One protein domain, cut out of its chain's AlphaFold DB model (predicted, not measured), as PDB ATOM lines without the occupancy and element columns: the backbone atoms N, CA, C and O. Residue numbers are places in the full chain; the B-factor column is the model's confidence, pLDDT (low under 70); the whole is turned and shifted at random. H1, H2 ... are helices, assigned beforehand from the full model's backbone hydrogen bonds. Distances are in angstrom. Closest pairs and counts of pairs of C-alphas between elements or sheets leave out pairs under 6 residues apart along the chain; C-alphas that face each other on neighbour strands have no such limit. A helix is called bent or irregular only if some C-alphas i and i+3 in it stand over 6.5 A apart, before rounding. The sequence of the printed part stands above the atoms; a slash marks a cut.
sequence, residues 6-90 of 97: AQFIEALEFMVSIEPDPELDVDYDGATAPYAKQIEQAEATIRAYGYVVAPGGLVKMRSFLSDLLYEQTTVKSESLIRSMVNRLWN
ATOM      1  N   ALA A   6     100.148 245.584 160.615       95.62
ATOM      2  CA  ALA A   6      99.748 244.277 161.133       95.62
ATOM      3  C   ALA A   6      98.276 243.961 160.815       95.62
ATOM      4  O   ALA A   6      97.986 242.887 160.309       95.62
ATOM      5  N   GLN A   7      97.367 244.925 161.002       96.56
ATOM      6  CA  GLN A   7      95.946 244.750 160.670       96.56
ATOM      7  C   GLN A   7      95.711 244.548 159.168       96.56
ATOM      8  O   GLN A   7      94.817 243.806 158.769       96.56
ATOM      9  N   PHE A   8      96.507 245.208 158.326       96.75
ATOM     10  CA  PHE A   8      96.482 244.999 156.882       96.75
ATOM     11  C   PHE A   8      96.931 243.581 156.498       96.75
ATOM     12  O   PHE A   8      96.259 242.936 155.695       96.75
ATOM     13  N   ILE A   9      98.018 243.084 157.095       95.56
ATOM     14  CA  ILE A   9      98.514 241.723 156.858       95.56
ATOM     15  C   ILE A   9      97.516 240.678 157.355       95.56
ATOM     16  O   ILE A   9      97.136 239.807 156.579       95.56
ATOM     17  N   GLU A  10      97.000 240.816 158.577       95.75
ATOM     18  CA  GLU A  10      95.982 239.913 159.132       95.75
ATOM     19  C   GLU A  10      94.731 239.844 158.239       95.75
ATOM     20  O   GLU A  10      94.172 238.769 158.026       95.75
ATOM     21  N   ALA A  11      94.303 240.976 157.667       96.75
ATOM     22  CA  ALA A  11      93.181 241.014 156.733       96.75
ATOM     23  C   ALA A  11      93.483 240.270 155.420       96.75
ATOM     24  O   ALA A  11      92.618 239.557 154.913       96.75
ATOM     25  N   LEU A  12      94.692 240.409 154.868       95.50
ATOM     26  CA  LEU A  12      95.103 239.673 153.668       95.50
ATOM     27  C   LEU A  12      95.216 238.170 153.927       95.50
ATOM     28  O   LEU A  12      94.709 237.378 153.136       95.50
ATOM     29  N   GLU A  13      95.846 237.778 155.032       94.25
ATOM     30  CA  GLU A  13      95.993 236.377 155.435       94.25
ATOM     31  C   GLU A  13      94.634 235.721 155.663       94.25
ATOM     32  O   GLU A  13      94.397 234.611 155.185       94.25
ATOM     33  N   PHE A  14      93.713 236.433 156.318       95.62
ATOM     34  CA  PHE A  14      92.335 235.992 156.473       95.62
ATOM     35  C   PHE A  14      91.684 235.710 155.116       95.62
ATOM     36  O   PHE A  14      91.199 234.598 154.906       95.62
ATOM     37  N   MET A  15      91.728 236.666 154.185       95.12
ATOM     38  CA  MET A  15      91.133 236.496 152.858       95.12
ATOM     39  C   MET A  15      91.755 235.328 152.080       95.12
ATOM     40  O   MET A  15      91.039 234.580 151.424       95.12
ATOM     41  N   VAL A  16      93.071 235.122 152.187       92.94
ATOM     42  CA  VAL A  16      93.748 233.965 151.578       92.94
ATOM     43  C   VAL A  16      93.305 232.652 152.232       92.94
ATOM     44  O   VAL A  16      93.120 231.659 151.536       92.94
ATOM     45  N   SER A  17      93.121 232.632 153.554       92.69
ATOM     46  CA  SER A  17      92.758 231.420 154.304       92.69
ATOM     47  C   SER A  17      91.339 230.917 154.040       92.69
ATOM     48  O   SER A  17      91.088 229.720 154.169       92.69
ATOM     49  N   ILE A  18      90.421 231.820 153.687       92.25
ATOM     50  CA  ILE A  18      89.027 231.480 153.378       92.25
ATOM     51  C   ILE A  18      88.808 231.225 151.887       92.25
ATOM     52  O   ILE A  18      87.716 230.805 151.509       92.25
ATOM     53  N   GLU A  19      89.811 231.503 151.048       89.56
ATOM     54  CA  GLU A  19      89.710 231.292 149.612       89.56
ATOM     55  C   GLU A  19      89.580 229.787 149.330       89.56
ATOM     56  O   GLU A  19      90.510 229.021 149.635       89.56
ATOM     57  N   PRO A  20      88.462 229.346 148.727       85.38
ATOM     58  CA  PRO A  20      88.257 227.946 148.411       85.38
ATOM     59  C   PRO A  20      89.370 227.396 147.513       85.38
ATOM     60  O   PRO A  20      90.049 228.118 146.774       85.38
ATOM     61  N   ASP A  21      89.617 226.092 147.600       80.56
ATOM     62  CA  ASP A  21      90.545 225.449 146.678       80.56
ATOM     63  C   ASP A  21      89.902 225.387 145.285       80.56
ATOM     64  O   ASP A  21      88.866 224.735 145.153       80.56
ATOM     65  N   PRO A  22      90.470 226.044 144.254       74.69
ATOM     66  CA  PRO A  22      89.902 226.009 142.909       74.69
ATOM     67  C   PRO A  22      89.917 224.606 142.284       74.69
ATOM     68  O   PRO A  22      89.231 224.386 141.288       74.69
ATOM     69  N   GLU A  23      90.699 223.667 142.828       80.94
ATOM     70  CA  GLU A  23      90.699 222.268 142.387       80.94
ATOM     71  C   GLU A  23      89.529 221.463 142.968       80.94
ATOM     72  O   GLU A  23      89.207 220.382 142.468       80.94
ATOM     73  N   LEU A  24      88.878 221.980 144.011       76.50
ATOM     74  CA  LEU A  24      87.688 221.383 144.591       76.50
ATOM     75  C   LEU A  24      86.458 222.051 143.966       76.50
ATOM     76  O   LEU A  24      86.346 223.272 143.947       76.50
ATOM     77  N   ASP A  25      85.517 221.252 143.461       77.75
ATOM     78  CA  ASP A  25      84.224 221.737 142.952       77.75
ATOM     79  C   ASP A  25      83.321 222.128 144.135       77.75
ATOM     80  O   ASP A  25      82.400 221.409 144.526       77.75
ATOM     81  N   VAL A  26      83.687 223.225 144.802       80.94
ATOM     82  CA  VAL A  26      83.000 223.769 145.972       80.94
ATOM     83  C   VAL A  26      82.223 225.020 145.593       80.94
ATOM     84  O   VAL A  26      82.713 225.896 144.884       80.94
ATOM     85  N   ASP A  27      81.000 225.114 146.113       86.38
ATOM     86  CA  ASP A  27      80.188 226.324 146.027       86.38
ATOM     87  C   ASP A  27      80.903 227.470 146.760       86.38
ATOM     88  O   ASP A  27      80.983 227.475 147.991       86.38
ATOM     89  N   TYR A  28      81.448 228.420 145.994       84.00
ATOM     90  CA  TYR A  28      82.200 229.561 146.518       84.00
ATOM     91  C   TYR A  28      81.349 230.419 147.458       84.00
ATOM     92  O   TYR A  28      81.799 230.801 148.541       84.00
ATOM     93  N   ASP A  29      80.101 230.689 147.070       84.44
ATOM     94  CA  ASP A  29      79.185 231.512 147.858       84.44
ATOM     95  C   ASP A  29      78.818 230.779 149.151       84.44
ATOM     96  O   ASP A  29      78.850 231.362 150.236       84.44
ATOM     97  N   GLY A  30      78.560 229.473 149.064       86.25
ATOM     98  CA  GLY A  30      78.329 228.619 150.229       86.25
ATOM     99  C   GLY A  30      79.532 228.544 151.178       86.25
ATOM    100  O   GLY A  30      79.360 228.606 152.399       86.25
ATOM    101  N   ALA A  31      80.749 228.449 150.640       87.00
ATOM    102  CA  ALA A  31      81.983 228.352 151.416       87.00
ATOM    103  C   ALA A  31      82.340 229.665 152.132       87.00
ATOM    104  O   ALA A  31      82.837 229.643 153.260       87.00
ATOM    105  N   THR A  32      82.058 230.810 151.507       89.56
ATOM    106  CA  THR A  32      82.404 232.136 152.043       89.56
ATOM    107  C   THR A  32      81.279 232.785 152.856       89.56
ATOM    108  O   THR A  32      81.556 233.635 153.707       89.56
ATOM    109  N   ALA A  33      80.021 232.349 152.699       91.19
ATOM    110  CA  ALA A  33      78.863 232.872 153.433       91.19
ATOM    111  C   ALA A  33      79.038 232.962 154.967       91.19
ATOM    112  O   ALA A  33      78.636 233.983 155.540       91.19
ATOM    113  N   PRO A  34      79.658 231.985 155.668       94.75
ATOM    114  CA  PRO A  34      79.878 232.072 157.117       94.75
ATOM    115  C   PRO A  34      80.769 233.247 157.548       94.75
ATOM    116  O   PRO A  34      80.763 233.640 158.714       94.75
ATOM    117  N   TYR A  35      81.532 233.802 156.608       94.94
ATOM    118  CA  TYR A  35      82.561 234.804 156.835       94.94
ATOM    119  C   TYR A  35      82.176 236.199 156.336       94.94
ATOM    120  O   TYR A  35      82.994 237.109 156.424       94.94
ATOM    121  N   ALA A  36      80.949 236.402 155.843       93.81
ATOM    122  CA  ALA A  36      80.543 237.628 155.148       93.81
ATOM    123  C   ALA A  36      80.901 238.933 155.893       93.81
ATOM    124  O   ALA A  36      81.418 239.870 155.292       93.81
ATOM    125  N   LYS A  37      80.691 238.988 157.217       95.38
ATOM    126  CA  LYS A  37      81.040 240.174 158.025       95.38
ATOM    127  C   LYS A  37      82.548 240.372 158.163       95.38
ATOM    128  O   LYS A  37      83.029 241.500 158.148       95.38
ATOM    129  N   GLN A  38      83.294 239.286 158.337       96.88
ATOM    130  CA  GLN A  38      84.749 239.331 158.428       96.88
ATOM    131  C   GLN A  38      85.371 239.712 157.082       96.88
ATOM    132  O   GLN A  38      86.331 240.473 157.070       96.88
ATOM    133  N   ILE A  39      84.788 239.256 155.967       96.19
ATOM    134  CA  ILE A  39      85.163 239.667 154.610       96.19
ATOM    135  C   ILE A  39      84.968 241.174 154.455       96.19
ATOM    136  O   ILE A  39      85.919 241.869 154.120       96.19
ATOM    137  N   GLU A  40      83.783 241.699 154.779       96.69
ATOM    138  CA  GLU A  40      83.508 243.140 154.705       96.69
ATOM    139  C   GLU A  40      84.523 243.955 155.531       96.69
ATOM    140  O   GLU A  40      85.086 244.945 155.055       96.69
ATOM    141  N   GLN A  41      84.826 243.502 156.751       97.06
ATOM    142  CA  GLN A  41      85.808 244.151 157.617       97.06
ATOM    143  C   GLN A  41      87.238 244.067 157.058       97.06
ATOM    144  O   GLN A  41      87.988 245.047 157.135       97.06
ATOM    145  N   ALA A  42      87.633 242.921 156.504       97.19
ATOM    146  CA  ALA A  42      88.941 242.728 155.892       97.19
ATOM    147  C   ALA A  42      89.099 243.619 154.652       97.19
ATOM    148  O   ALA A  42      90.086 244.347 154.541       97.19
ATOM    149  N   GLU A  43      88.098 243.660 153.771       97.56
ATOM    150  CA  GLU A  43      88.088 244.516 152.583       97.56
ATOM    151  C   GLU A  43      88.183 246.003 152.941       97.56
ATOM    152  O   GLU A  43      88.986 246.740 152.357       97.56
ATOM    153  N   ALA A  44      87.409 246.444 153.939       97.56
ATOM    154  CA  ALA A  44      87.465 247.812 154.444       97.56
ATOM    155  C   ALA A  44      88.856 248.154 155.001       97.56
ATOM    156  O   ALA A  44      89.378 249.237 154.734       97.56
ATOM    157  N   THR A  45      89.479 247.218 155.723       98.06
ATOM    158  CA  THR A  45      90.823 247.373 156.299       98.06
ATOM    159  C   THR A  45      91.886 247.468 155.204       98.06
ATOM    160  O   THR A  45      92.696 248.396 155.213       98.06
ATOM    161  N   ILE A  46      91.836 246.574 154.210       97.81
ATOM    162  CA  ILE A  46      92.747 246.563 153.059       97.81
ATOM    163  C   ILE A  46      92.639 247.872 152.275       97.81
ATOM    164  O   ILE A  46      93.657 248.503 151.979       97.81
ATOM    165  N   ARG A  47      91.416 248.323 151.969       98.00
ATOM    166  CA  ARG A  47      91.187 249.586 151.253       98.00
ATOM    167  C   ARG A  47      91.648 250.796 152.065       98.00
ATOM    168  O   ARG A  47      92.291 251.684 151.510       98.00
ATOM    169  N   ALA A  48      91.351 250.836 153.364       97.62
ATOM    170  CA  ALA A  48      91.776 251.917 154.249       97.62
ATOM    171  C   ALA A  48      93.307 252.017 154.343       97.62
ATOM    172  O   ALA A  48      93.843 253.121 154.289       97.62
ATOM    173  N   TYR A  49      94.017 250.885 154.389       97.81
ATOM    174  CA  TYR A  49      95.481 250.888 154.378       97.81
ATOM    175  C   TYR A  49      96.055 251.418 153.057       97.81
ATOM    176  O   TYR A  49      97.064 252.119 153.054       97.81
ATOM    177  N   GLY A  50      95.365 251.203 151.933       96.88
ATOM    178  CA  GLY A  50      95.721 251.839 150.663       96.88
ATOM    179  C   GLY A  50      95.784 253.370 150.758       96.88
ATOM    180  O   GLY A  50      96.704 253.978 150.215       96.88
ATOM    181  N   TYR A  51      94.864 254.002 151.500       97.44
ATOM    182  CA  TYR A  51      94.887 255.454 151.727       97.44
ATOM    183  C   TYR A  51      96.032 255.910 152.637       97.44
ATOM    184  O   TYR A  51      96.453 257.057 152.527       97.44
ATOM    185  N   VAL A  52      96.571 255.027 153.481       96.75
ATOM    186  CA  VAL A  52      97.778 255.303 154.280       96.75
ATOM    187  C   VAL A  52      99.019 255.347 153.382       96.75
ATOM    188  O   VAL A  52      99.906 256.178 153.577       96.75
ATOM    189  N   VAL A  53      99.081 254.486 152.361       96.12
ATOM    190  CA  VAL A  53     100.214 254.430 151.419       96.12
ATOM    191  C   VAL A  53     100.110 255.500 150.322       96.12
ATOM    192  O   VAL A  53     101.133 256.022 149.871       96.12
ATOM    193  N   ALA A  54      98.889 255.870 149.918       97.06
ATOM    194  CA  ALA A  54      98.605 256.772 148.797       97.06
ATOM    195  C   ALA A  54      99.344 258.131 148.800       97.06
ATOM    196  O   ALA A  54      99.780 258.544 147.723       97.06
ATOM    197  N   PRO A  55      99.571 258.824 149.939       96.94
ATOM    198  CA  PRO A  55     100.355 260.065 149.977       96.94
ATOM    199  C   PRO A  55     101.798 259.912 149.472       96.94
ATOM    200  O   PRO A  55     102.444 260.897 149.125       96.94
ATOM    201  N   GLY A  56     102.307 258.679 149.416       95.31
ATOM    202  CA  GLY A  56     103.596 258.340 148.821       95.31
ATOM    203  C   GLY A  56     103.648 258.389 147.290       95.31
ATOM    204  O   GLY A  56     104.735 258.250 146.727       95.31
ATOM    205  N   GLY A  57     102.501 258.550 146.624       96.62
ATOM    206  CA  GLY A  57     102.364 258.508 145.170       96.62
ATOM    207  C   GLY A  57     102.412 257.092 144.586       96.62
ATOM    208  O   GLY A  57     102.780 256.118 145.254       96.62
ATOM    209  N   LEU A  58     102.068 256.978 143.298       96.50
ATOM    210  CA  LEU A  58     101.941 255.689 142.604       96.50
ATOM    211  C   LEU A  58     103.195 254.804 142.696       96.50
ATOM    212  O   LEU A  58     103.089 253.589 142.858       96.50
ATOM    213  N   VAL A  59     104.388 255.398 142.598       96.75
ATOM    214  CA  VAL A  59     105.662 254.659 142.659       96.75
ATOM    215  C   VAL A  59     105.819 253.961 144.008       96.75
ATOM    216  O   VAL A  59     106.158 252.779 144.047       96.75
ATOM    217  N   LYS A  60     105.515 254.654 145.112       95.94
ATOM    218  CA  LYS A  60     105.624 254.081 146.457       95.94
ATOM    219  C   LYS A  60     104.572 253.004 146.701       95.94
ATOM    220  O   LYS A  60     104.907 251.976 147.276       95.94
ATOM    221  N   MET A  61     103.345 253.190 146.211       97.06
ATOM    222  CA  MET A  61     102.307 252.153 146.283       97.06
ATOM    223  C   MET A  61     102.721 250.877 145.536       97.06
ATOM    224  O   MET A  61     102.531 249.774 146.042       97.06
ATOM    225  N   ARG A  62     103.325 251.013 144.348       96.19
ATOM    226  CA  ARG A  62     103.816 249.869 143.561       96.19
ATOM    227  C   ARG A  62     105.003 249.177 144.220       96.19
ATOM    228  O   ARG A  62     105.036 247.952 144.227       96.19
ATOM    229  N   SER A  63     105.943 249.947 144.772       96.88
ATOM    230  CA  SER A  63     107.065 249.399 145.543       96.88
ATOM    231  C   SER A  63     106.552 248.612 146.742       96.88
ATOM    232  O   SER A  63     106.912 247.456 146.895       96.88
ATOM    233  N   PHE A  64     105.628 249.194 147.509       96.19
ATOM    234  CA  PHE A  64     105.012 248.535 148.656       96.19
ATOM    235  C   PHE A  64     104.356 247.201 148.275       96.19
ATOM    236  O   PHE A  64     104.596 246.197 148.934       96.19
ATOM    237  N   LEU A  65     103.565 247.164 147.191       95.25
ATOM    238  CA  LEU A  65     102.980 245.905 146.723       95.25
ATOM    239  C   LEU A  65     104.064 244.910 146.284       95.25
ATOM    240  O   LEU A  65     103.944 243.726 146.565       95.25
ATOM    241  N   SER A  66     105.116 245.363 145.601       95.19
ATOM    242  CA  SER A  66     106.215 244.483 145.191       95.19
ATOM    243  C   SER A  66     106.921 243.849 146.390       95.19
ATOM    244  O   SER A  66     107.182 242.649 146.359       95.19
ATOM    245  N   ASP A  67     107.192 244.633 147.435       95.12
ATOM    246  CA  ASP A  67     107.840 244.162 148.661       95.12
ATOM    247  C   ASP A  67     106.936 243.158 149.394       95.12
ATOM    248  O   ASP A  67     107.367 242.055 149.719       95.12
ATOM    249  N   LEU A  68     105.645 243.478 149.532       94.12
ATOM    250  CA  LEU A  68     104.638 242.590 150.122       94.12
ATOM    251  C   LEU A  68     104.538 241.236 149.401       94.12
ATOM    252  O   LEU A  68     104.391 240.194 150.039       94.12
ATOM    253  N   LEU A  69     104.569 241.250 148.066       93.75
ATOM    254  CA  LEU A  69     104.472 240.036 147.256       93.75
ATOM    255  C   LEU A  69     105.764 239.212 147.298       93.75
ATOM    256  O   LEU A  69     105.694 237.989 147.248       93.75
ATOM    257  N   TYR A  70     106.923 239.859 147.446       91.50
ATOM    258  CA  TYR A  70     108.209 239.178 147.612       91.50
ATOM    259  C   TYR A  70     108.289 238.372 148.920       91.50
ATOM    260  O   TYR A  70     108.985 237.362 148.982       91.50
ATOM    261  N   GLU A  71     107.552 238.784 149.953       87.50
ATOM    262  CA  GLU A  71     107.473 238.078 151.239       87.50
ATOM    263  C   GLU A  71     106.577 236.822 151.200       87.50
ATOM    264  O   GLU A  71     106.563 236.042 152.155       87.50
ATOM    265  N   GLN A  72     105.836 236.585 150.109       85.94
ATOM    266  CA  GLN A  72     104.899 235.463 150.014       85.94
ATOM    267  C   GLN A  72     105.597 234.138 149.704       85.94
ATOM    268  O   GLN A  72     106.476 234.040 148.852       85.94
ATOM    269  N   THR A  73     105.145 233.073 150.366       80.56
ATOM    270  CA  THR A  73     105.748 231.736 150.255       80.56
ATOM    271  C   THR A  73     105.092 230.848 149.199       80.56
ATOM    272  O   THR A  73     105.667 229.826 148.824       80.56
ATOM    273  N   THR A  74     103.902 231.210 148.702       84.69
ATOM    274  CA  THR A  74     103.180 230.429 147.687       84.69
ATOM    275  C   THR A  74     102.678 231.299 146.537       84.69
ATOM    276  O   THR A  74     102.226 232.427 146.738       84.69
ATOM    277  N   VAL A  75     102.688 230.734 145.323       82.75
ATOM    278  CA  VAL A  75     102.163 231.385 144.108       82.75
ATOM    279  C   VAL A  75     100.663 231.679 144.234       82.75
ATOM    280  O   VAL A  75     100.192 232.705 143.744       82.75
ATOM    281  N   LYS A  76      99.908 230.812 144.929       84.19
ATOM    282  CA  LYS A  76      98.477 231.023 145.200       84.19
ATOM    283  C   LYS A  76      98.273 232.279 146.053       84.19
ATOM    284  O   LYS A  76      97.522 233.162 145.647       84.19
ATOM    285  N   SER A  77      98.981 232.393 147.179       87.62
ATOM    286  CA  SER A  77      98.910 233.570 148.055       87.62
ATOM    287  C   SER A  77      99.303 234.849 147.316       87.62
ATOM    288  O   SER A  77      98.595 235.847 147.411       87.62
ATOM    289  N   GLU A  78     100.376 234.812 146.518       92.38
ATOM    290  CA  GLU A  78     100.810 235.965 145.720       92.38
ATOM    291  C   GLU A  78      99.714 236.427 144.743       92.38
ATOM    292  O   GLU A  78      99.378 237.613 144.686       92.38
ATOM    293  N   SER A  79      99.131 235.490 143.987       91.06
ATOM    294  CA  SER A  79      98.092 235.783 142.996       91.06
ATOM    295  C   SER A  79      96.830 236.373 143.634       91.06
ATOM    296  O   SER A  79      96.287 237.369 143.139       91.06
ATOM    297  N   LEU A  80      96.399 235.812 144.768       92.00
ATOM    298  CA  LEU A  80      95.241 236.293 145.519       92.00
ATOM    299  C   LEU A  80      95.487 237.687 146.094       92.00
ATOM    300  O   LEU A  80      94.680 238.589 145.869       92.00
ATOM    301  N   ILE A  81      96.623 237.903 146.764       94.88
ATOM    302  CA  ILE A  81      96.977 239.207 147.343       94.88
ATOM    303  C   ILE A  81      97.057 240.274 146.252       94.88
ATOM    304  O   ILE A  81      96.467 241.346 146.400       94.88
ATOM    305  N   ARG A  82      97.711 239.977 145.123       95.44
ATOM    306  CA  ARG A  82      97.790 240.895 143.979       95.44
ATOM    307  C   ARG A  82      96.398 241.268 143.463       95.44
ATOM    308  O   ARG A  82      96.120 242.450 143.260       95.44
ATOM    309  N   SER A  83      95.524 240.281 143.282       94.69
ATOM    310  CA  SER A  83      94.158 240.489 142.783       94.69
ATOM    311  C   SER A  83      93.311 241.311 143.757       94.69
ATOM    312  O   SER A  83      92.620 242.247 143.348       94.69
ATOM    313  N   MET A  84      93.404 241.020 145.057       94.94
ATOM    314  CA  MET A  84      92.699 241.762 146.101       94.94
ATOM    315  C   MET A  84      93.160 243.209 146.195       94.94
ATOM    316  O   MET A  84      92.319 244.107 146.210       94.94
ATOM    317  N   VAL A  85      94.474 243.449 146.223       96.44
ATOM    318  CA  VAL A  85      95.022 244.809 146.270       96.44
ATOM    319  C   VAL A  85      94.602 245.585 145.027       96.44
ATOM    320  O   VAL A  85      94.086 246.689 145.165       96.44
ATOM    321  N   ASN A  86      94.710 245.003 143.828       96.81
ATOM    322  CA  ASN A  86      94.250 245.659 142.602       96.81
ATOM    323  C   ASN A  86      92.774 246.063 142.680       96.81
ATOM    324  O   ASN A  86      92.442 247.225 142.438       96.81
ATOM    325  N   ARG A  87      91.894 245.141 143.083       96.62
ATOM    326  CA  ARG A  87      90.457 245.410 143.210       96.62
ATOM    327  C   ARG A  87      90.164 246.480 144.261       96.62
ATOM    328  O   ARG A  87      89.447 247.441 143.986       96.62
ATOM    329  N   LEU A  88      90.697 246.317 145.469       97.56
ATOM    330  CA  LEU A  88      90.323 247.127 146.630       97.56
ATOM    331  C   LEU A  88      91.009 248.489 146.646       97.56
ATOM    332  O   LEU A  88      90.435 249.440 147.180       97.56
ATOM    333  N   TRP A  89      92.195 248.610 146.051       97.69
ATOM    334  CA  TRP A  89      92.901 249.884 145.916       97.69
ATOM    335  C   TRP A  89      92.541 250.620 144.631       97.69
ATOM    336  O   TRP A  89      92.985 251.746 144.438       97.69
ATOM    337  N   ASN A  90      91.707 250.057 143.754       97.06
ATOM    338  CA  ASN A  90      91.237 250.803 142.596       97.06
ATOM    339  C   ASN A  90      90.531 252.105 143.031       97.06
ATOM    340  O   ASN A  90      89.603 252.097 143.855       97.06
TER     341      ASN A  90
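This is residues 6 to 90 of the 97 residues of an uncharacterized protein of Pusillimonas sp. (strain T7-7) (UniProt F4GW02). A long helix, H2, is bent into a V of two arms, H2a and H2b; H3 folds back from the end of H2b into the V and reaches H2a, while H1 packs side by side with H2a. Residues 22 to 27, in the link between H1 and H2, stick out. The printed part has 85 residues and three named helices in the order H1, H2, H3, with no named strand: all helix. It is compact, with a radius of gyration of the C-alphas of 13.4 A, yet elongated, spanning 41 by 26 by 21 A.

H2, residues 28 to 70, was assigned as one helix by its hydrogen bonds but is bent: C-alphas 55 and 58 are 8.7 A apart. Arm H2a, residues 28 to 55, begins at C-alpha 28 (82.200, 229.561, 146.518) and is 35.7 A long; it is irregular, with C-alphas 34 and 37 8.2 A apart and a kink of 84 degrees near residue 35. Arm H2b, residues 58 to 70, is 18.4 A long. H1, residues 6 to 18, begins at C-alpha 6 (99.748, 244.277, 161.133) and is 18.4 A long. H3, residues 75 to 89, is 20.8 A long and ends at C-alpha 89 (92.901, 249.884, 145.916).

H2a and H2b touch at a steep tilt of 48 degrees, opposite ways, closest at the C-alphas of Val 53 and Met 61, 6.0 A. H1 and H2a form a helical hairpin at a shallow tilt of 28 degrees; their closest C-alphas, Ala 11 and Ala 42, are 4.7 A apart. H2b and H3 form another, at 24 degrees, closest at the C-alphas of Leu 69 and Glu 78, 5.7 A. H3 touches H2a with residues 85 to 89 alone, at a steep tilt of 65 degrees; the closest C-alphas, Arg 47 and Leu 88, are 5.3 A apart. H1 touches H3 at a steep tilt of 62 degrees, closest at the C-alphas of Val 16 and Ser 77, 6.3 A. H1 and H2b are apart. Every O i to N i+4 pair is within hydrogen-bond range in H1, H2b and H3, and 18 of 24 in H2a.

The two C-alphas farthest apart, Asp 25 and Pro 55, are 42.2 A apart. The printed part has no cut; the link from H1 to H2 is short and that from H2 to H3 tight. The mean pLDDT of the printed part is 92.7, and no printed residue is under 70.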